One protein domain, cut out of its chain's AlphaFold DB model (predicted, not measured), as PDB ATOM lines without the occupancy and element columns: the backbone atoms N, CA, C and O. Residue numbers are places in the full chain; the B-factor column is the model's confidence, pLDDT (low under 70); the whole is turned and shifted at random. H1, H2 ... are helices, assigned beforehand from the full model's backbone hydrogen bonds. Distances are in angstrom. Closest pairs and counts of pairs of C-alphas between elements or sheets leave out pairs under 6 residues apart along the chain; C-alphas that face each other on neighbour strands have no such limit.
ATOM      1  N   ASN A  74     -51.702   2.429 -35.257       57.41
ATOM      2  CA  ASN A  74     -51.993   1.027 -35.542       57.41
ATOM      3  C   ASN A  74     -50.913   0.124 -34.913       57.41
ATOM      4  O   ASN A  74     -49.929  -0.286 -35.542       57.41
ATOM      5  N   THR A  75     -51.098  -0.185 -33.633       57.06
ATOM      6  CA  THR A  75     -50.238  -1.051 -32.825       57.06
ATOM      7  C   THR A  75     -50.142  -2.447 -33.440       57.06
ATOM      8  O   THR A  75     -49.082  -3.074 -33.372       57.06
ATOM      9  N   GLN A  76     -51.179  -2.899 -34.159       58.16
ATOM     10  CA  GLN A  76     -51.146  -4.148 -34.921       58.16
ATOM     11  C   GLN A  76     -50.153  -4.093 -36.095       58.16
ATOM     12  O   GLN A  76     -49.448  -5.070 -36.354       58.16
ATOM     13  N   GLY A  77     -50.010  -2.946 -36.764       60.97
ATOM     14  CA  GLY A  77     -48.996  -2.720 -37.801       60.97
ATOM     15  C   GLY A  77     -47.559  -2.771 -37.265       60.97
ATOM     16  O   GLY A  77     -46.665  -3.312 -37.922       60.97
ATOM     17  N   MET A  78     -47.333  -2.287 -36.037       56.47
ATOM     18  CA  MET A  78     -46.032  -2.394 -35.361       56.47
ATOM     19  C   MET A  78     -45.724  -3.832 -34.914       56.47
ATOM     20  O   MET A  78     -44.589  -4.287 -35.084       56.47
ATOM     21  N   LEU A  79     -46.730  -4.575 -34.433       58.84
ATOM     22  CA  LEU A  79     -46.626  -6.010 -34.122       58.84
ATOM     23  C   LEU A  79     -46.338  -6.859 -35.373       58.84
ATOM     24  O   LEU A  79     -45.609  -7.850 -35.297       58.84
ATOM     25  N   ARG A  80     -46.827  -6.433 -36.546       59.47
ATOM     26  CA  ARG A  80     -46.555  -7.084 -37.840       59.47
ATOM     27  C   ARG A  80     -45.071  -7.033 -38.223       59.47
ATOM     28  O   ARG A  80     -44.567  -7.944 -38.880       59.47
ATOM     29  N   ASN A  81     -44.331  -6.027 -37.747       64.81
ATOM     30  CA  ASN A  81     -42.874  -5.942 -37.878       64.81
ATOM     31  C   ASN A  81     -42.157  -6.806 -36.821       64.81
ATOM     32  O   ASN A  81     -41.308  -6.346 -36.050       64.81
ATOM     33  N   TYR A  82     -42.445  -8.108 -36.846       64.31
ATOM     34  CA  TYR A  82     -41.896  -9.138 -35.956       64.31
ATOM     35  C   TYR A  82     -40.362  -9.078 -35.809       64.31
ATOM     36  O   TYR A  82     -39.820  -9.358 -34.744       64.31
ATOM     37  N   LYS A  83     -39.631  -8.649 -36.850       69.12
ATOM     38  CA  LYS A  83     -38.163  -8.485 -36.802       69.12
ATOM     39  C   LYS A  83     -37.697  -7.402 -35.823       69.12
ATOM     40  O   LYS A  83     -36.645  -7.573 -35.206       69.12
ATOM     41  N   LEU A  84     -38.427  -6.291 -35.711       68.88
ATOM     42  CA  LEU A  84     -38.099  -5.218 -34.767       68.88
ATOM     43  C   LEU A  84     -38.466  -5.648 -33.349       68.88
ATOM     44  O   LEU A  84     -37.629  -5.559 -32.453       68.88
ATOM     45  N   LEU A  85     -39.656  -6.226 -33.184       70.94
ATOM     46  CA  LEU A  85     -40.135  -6.714 -31.895       70.94
ATOM     47  C   LEU A  85     -39.229  -7.812 -31.324       70.94
ATOM     48  O   LEU A  85     -38.831  -7.746 -30.166       70.94
ATOM     49  N   LYS A  86     -38.798  -8.767 -32.160       73.81
ATOM     50  CA  LYS A  86     -37.875  -9.843 -31.773       73.81
ATOM     51  C   LYS A  86     -36.523  -9.306 -31.307       73.81
ATOM     52  O   LYS A  86     -35.971  -9.820 -30.342       73.81
ATOM     53  N   LYS A  87     -35.981  -8.270 -31.959       76.44
ATOM     54  CA  LYS A  87     -34.718  -7.645 -31.526       76.44
ATOM     55  C   LYS A  87     -34.856  -6.972 -30.167       76.44
ATOM     56  O   LYS A  87     -33.978  -7.137 -29.326       76.44
ATOM     57  N   VAL A  88     -35.951  -6.241 -29.963       81.75
ATOM     58  CA  VAL A  88     -36.246  -5.581 -28.687       81.75
ATOM     59  C   VAL A  88     -36.436  -6.628 -27.588       81.75
ATOM     60  O   VAL A  88     -35.792  -6.547 -26.548       81.75
ATOM     61  N   PHE A  89     -37.217  -7.674 -27.850       83.94
ATOM     62  CA  PHE A  89     -37.454  -8.770 -26.914       83.94
ATOM     63  C   PHE A  89     -36.166  -9.510 -26.520       83.94
ATOM     64  O   PHE A  89     -35.905  -9.713 -25.336       83.94
ATOM     65  N   LEU A  90     -35.312  -9.851 -27.493       82.69
ATOM     66  CA  LEU A  90     -34.022 -10.503 -27.234       82.69
ATOM     67  C   LEU A  90     -33.078  -9.630 -26.392       82.69
ATOM     68  O   LEU A  90     -32.316 -10.160 -25.585       82.69
ATOM     69  N   MET A  91     -33.137  -8.304 -26.551       87.69
ATOM     70  CA  MET A  91     -32.365  -7.367 -25.732       87.69
ATOM     71  C   MET A  91     -32.821  -7.387 -24.265       87.69
ATOM     72  O   MET A  91     -31.977  -7.478 -23.374       87.69
ATOM     73  N   TYR A  92     -34.134  -7.360 -24.012       88.50
ATOM     74  CA  TYR A  92     -34.689  -7.437 -22.655       88.50
ATOM     75  C   TYR A  92     -34.393  -8.778 -21.975       88.50
ATOM     76  O   TYR A  92     -33.980  -8.794 -20.817       88.50
ATOM     77  N   LEU A  93     -34.534  -9.891 -22.701       89.69
ATOM     78  CA  LEU A  93     -34.259 -11.228 -22.169       89.69
ATOM     79  C   LEU A  93     -32.792 -11.375 -21.728       89.69
ATOM     80  O   LEU A  93     -32.511 -11.909 -20.657       89.69
ATOM     81  N   GLY A  94     -31.855 -10.862 -22.532       89.75
ATOM     82  CA  GLY A  94     -30.431 -10.888 -22.200       89.75
ATOM     83  C   GLY A  94     -30.097 -10.067 -20.953       89.75
ATOM     84  O   GLY A  94     -29.311 -10.510 -20.116       89.75
ATOM     85  N   LEU A  95     -30.726  -8.900 -20.798       90.06
ATOM     86  CA  LEU A  95     -30.529  -8.040 -19.631       90.06
ATOM     87  C   LEU A  95     -31.121  -8.667 -18.359       90.06
ATOM     88  O   LEU A  95     -30.474  -8.652 -17.315       90.06
ATOM     89  N   ALA A  96     -32.296  -9.293 -18.458       89.75
ATOM     90  CA  ALA A  96     -32.920 -10.019 -17.352       89.75
ATOM     91  C   ALA A  96     -32.073 -11.219 -16.892       89.75
ATOM     92  O   ALA A  96     -31.834 -11.376 -15.696       89.75
ATOM     93  N   LEU A  97     -31.550 -12.026 -17.823       89.56
ATOM     94  CA  LEU A  97     -30.650 -13.142 -17.498       89.56
ATOM     95  C   LEU A  97     -29.354 -12.663 -16.834       89.56
ATOM     96  O   LEU A  97     -28.895 -13.272 -15.869       89.56
ATOM     97  N   TRP A  98     -28.779 -11.560 -17.317       89.12
ATOM     98  CA  TRP A  98     -27.578 -10.964 -16.728       89.12
ATOM     99  C   TRP A  98     -27.822 -10.432 -15.309       89.12
ATOM    100  O   TRP A  98     -26.969 -10.602 -14.437       89.12
ATOM    101  N   LEU A  99     -28.988  -9.830 -15.054       86.69
ATOM    102  CA  LEU A  99     -29.380  -9.385 -13.715       86.69
ATOM    103  C   LEU A  99     -29.593 -10.569 -12.766       86.69
ATOM    104  O   LEU A  99     -29.037 -10.564 -11.673       86.69
ATOM    105  N   ILE A 100     -30.314 -11.612 -13.193       87.75
ATOM    106  CA  ILE A 100     -30.519 -12.834 -12.393       87.75
ATOM    107  C   ILE A 100     -29.178 -13.501 -12.068       87.75
ATOM    108  O   ILE A 100     -28.952 -13.926 -10.935       87.75
ATOM    109  N   TYR A 101     -28.268 -13.565 -13.041       86.25
ATOM    110  CA  TYR A 101     -26.928 -14.105 -12.839       86.25
ATOM    111  C   TYR A 101     -26.128 -13.288 -11.815       86.25
ATOM    112  O   TYR A 101     -25.550 -13.876 -10.907       86.25
ATOM    113  N   ASN A 102     -26.140 -11.953 -11.905       83.44
ATOM    114  CA  ASN A 102     -25.458 -11.098 -10.925       83.44
ATOM    115  C   ASN A 102     -26.047 -11.239  -9.520       83.44
ATOM    116  O   ASN A 102     -25.281 -11.367  -8.573       83.44
ATOM    117  N   ILE A 103     -27.377 -11.279  -9.390       80.50
ATOM    118  CA  ILE A 103     -28.057 -11.454  -8.097       80.50
ATOM    119  C   ILE A 103     -27.707 -12.813  -7.473       80.50
ATOM    120  O   ILE A 103     -27.526 -12.916  -6.263       80.50
ATOM    121  N   LYS A 104     -27.573 -13.868  -8.287       75.50
ATOM    122  CA  LYS A 104     -27.165 -15.194  -7.803       75.50
ATOM    123  C   LYS A 104     -25.715 -15.221  -7.312       75.50
ATOM    124  O   LYS A 104     -25.434 -15.943  -6.363       75.50
ATOM    125  N   GLN A 105     -24.826 -14.438  -7.928       69.25
ATOM    126  CA  GLN A 105     -23.430 -14.331  -7.496       69.25
ATOM    127  C   GLN A 105     -23.298 -13.510  -6.208       69.25
ATOM    128  O   GLN A 105     -22.666 -13.974  -5.269       69.25
ATOM    129  N   THR A 106     -23.977 -12.364  -6.095       64.50
ATOM    130  CA  THR A 106     -23.968 -11.573  -4.850       64.50
ATOM    131  C   THR A 106     -24.712 -12.249  -3.695       64.50
ATOM    132  O   THR A 106     -24.377 -12.014  -2.540       64.50
ATOM    133  N   GLY A 107     -25.692 -13.114  -3.982       58.81
ATOM    134  CA  GLY A 107     -26.440 -13.872  -2.972       58.81
ATOM    135  C   GLY A 107     -25.817 -15.209  -2.539       58.81
ATOM    136  O   GLY A 107     -26.309 -15.804  -1.579       58.81
ATOM    137  N   MET A 108     -24.774 -15.711  -3.221       51.09
ATOM    138  CA  MET A 108     -24.038 -16.915  -2.790       51.09
ATOM    139  C   MET A 108     -22.878 -16.605  -1.833       51.09
ATOM    140  O   MET A 108     -22.573 -17.451  -0.995       51.09
ATOM    141  N   ASP A 109     -22.317 -15.395  -1.870       51.69
ATOM    142  CA  ASP A 109     -21.264 -14.980  -0.930       51.69
ATOM    143  C   ASP A 109     -21.811 -14.713   0.490       51.69
ATOM    144  O   ASP A 109     -21.108 -14.908   1.480       51.69
ATOM    145  N   GLU A 110     -23.093 -14.355   0.632       48.75
ATOM    146  CA  GLU A 110     -23.695 -14.031   1.939       48.75
ATOM    147  C   GLU A 110     -24.116 -15.273   2.756       48.75
ATOM    148  O   GLU A 110     -24.311 -15.189   3.969       48.75
ATOM    149  N   LYS A 111     -24.222 -16.457   2.132       47.41
ATOM    150  CA  LYS A 111     -24.611 -17.711   2.818       47.41
ATOM    151  C   LYS A 111     -23.444 -18.631   3.192       47.41
ATOM    152  O   LYS A 111     -23.686 -19.659   3.812       47.41
ATOM    153  N   LEU A 112     -22.205 -18.268   2.852       45.12
ATOM    154  CA  LEU A 112     -20.991 -19.004   3.245       45.12
ATOM    155  C   LEU A 112     -20.196 -18.321   4.376       45.12
ATOM    156  O   LEU A 112     -19.134 -18.807   4.748       45.12
ATOM    157  N   SER A 113     -20.711 -17.224   4.944       45.47
ATOM    158  CA  SER A 113     -20.079 -16.474   6.042       45.47
ATOM    159  C   SER A 113     -20.956 -16.390   7.303       45.47
ATOM    160  O   SER A 113     -20.997 -15.346   7.964       45.47
ATOM    161  N   LYS A 114     -21.667 -17.466   7.648       39.75
ATOM    162  CA  LYS A 114     -22.231 -17.665   8.991       39.75
ATOM    163  C   LYS A 114     -22.008 -19.091   9.454       39.75
ATOM    164  O   LYS A 114     -22.195 -19.997   8.614       39.75
TER     165      LYS A 114
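AT A GLANCE: This is residues 74 to 114 of the 114 residues of the protein "Transposase" of Enterococcus faecium Com12 (UniProt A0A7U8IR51). One long helix, H2, makes the length of a thin rod, and a short helix, H1, turns off at its beginning to make an L with one short arm. After H2, residues 110 to 114 run on as a tail with no named element. The printed part has 41 residues with two named helices, H1 then H2, and no named strand; the class is all helix. It is extended, with a radius of gyration of the C-alphas of 17.5 A and spans of 56 by 14 by 6 A.

IN THESE COORDINATES: H1 is residues 75 to 80, beginning at C-alpha 75 at (-50.238, -1.051, -32.825). H2 is residues 82 to 109, 41.1 A from first to last C-alpha, from C-alpha 82 at (-41.896, -9.138, -35.956) to C-alpha 109 at (-21.264, -14.980, -0.930).

HOW THE PARTS SIT: H1 and H2 are joined by a tight link of 1 residue, Asn 81. They are close but not clearly touching: their closest C-alphas, of Leu 79 and Leu 85, are 6.9 A apart. Their lines are about perpendicular, at 88 degrees. Every O i to N i+4 pair is within hydrogen-bond range in H1, and 23 of 24 in H2.

THE WHOLE: The C-alphas farthest apart, of Asn 74 and Lys 114, the chain's last residue, are 56.7 A apart. The printed part has no cut, and residues 74 to 114 stand free. The mean pLDDT of the printed part is 70.3; residues 74 to 84 and 105 to 114 are under 70.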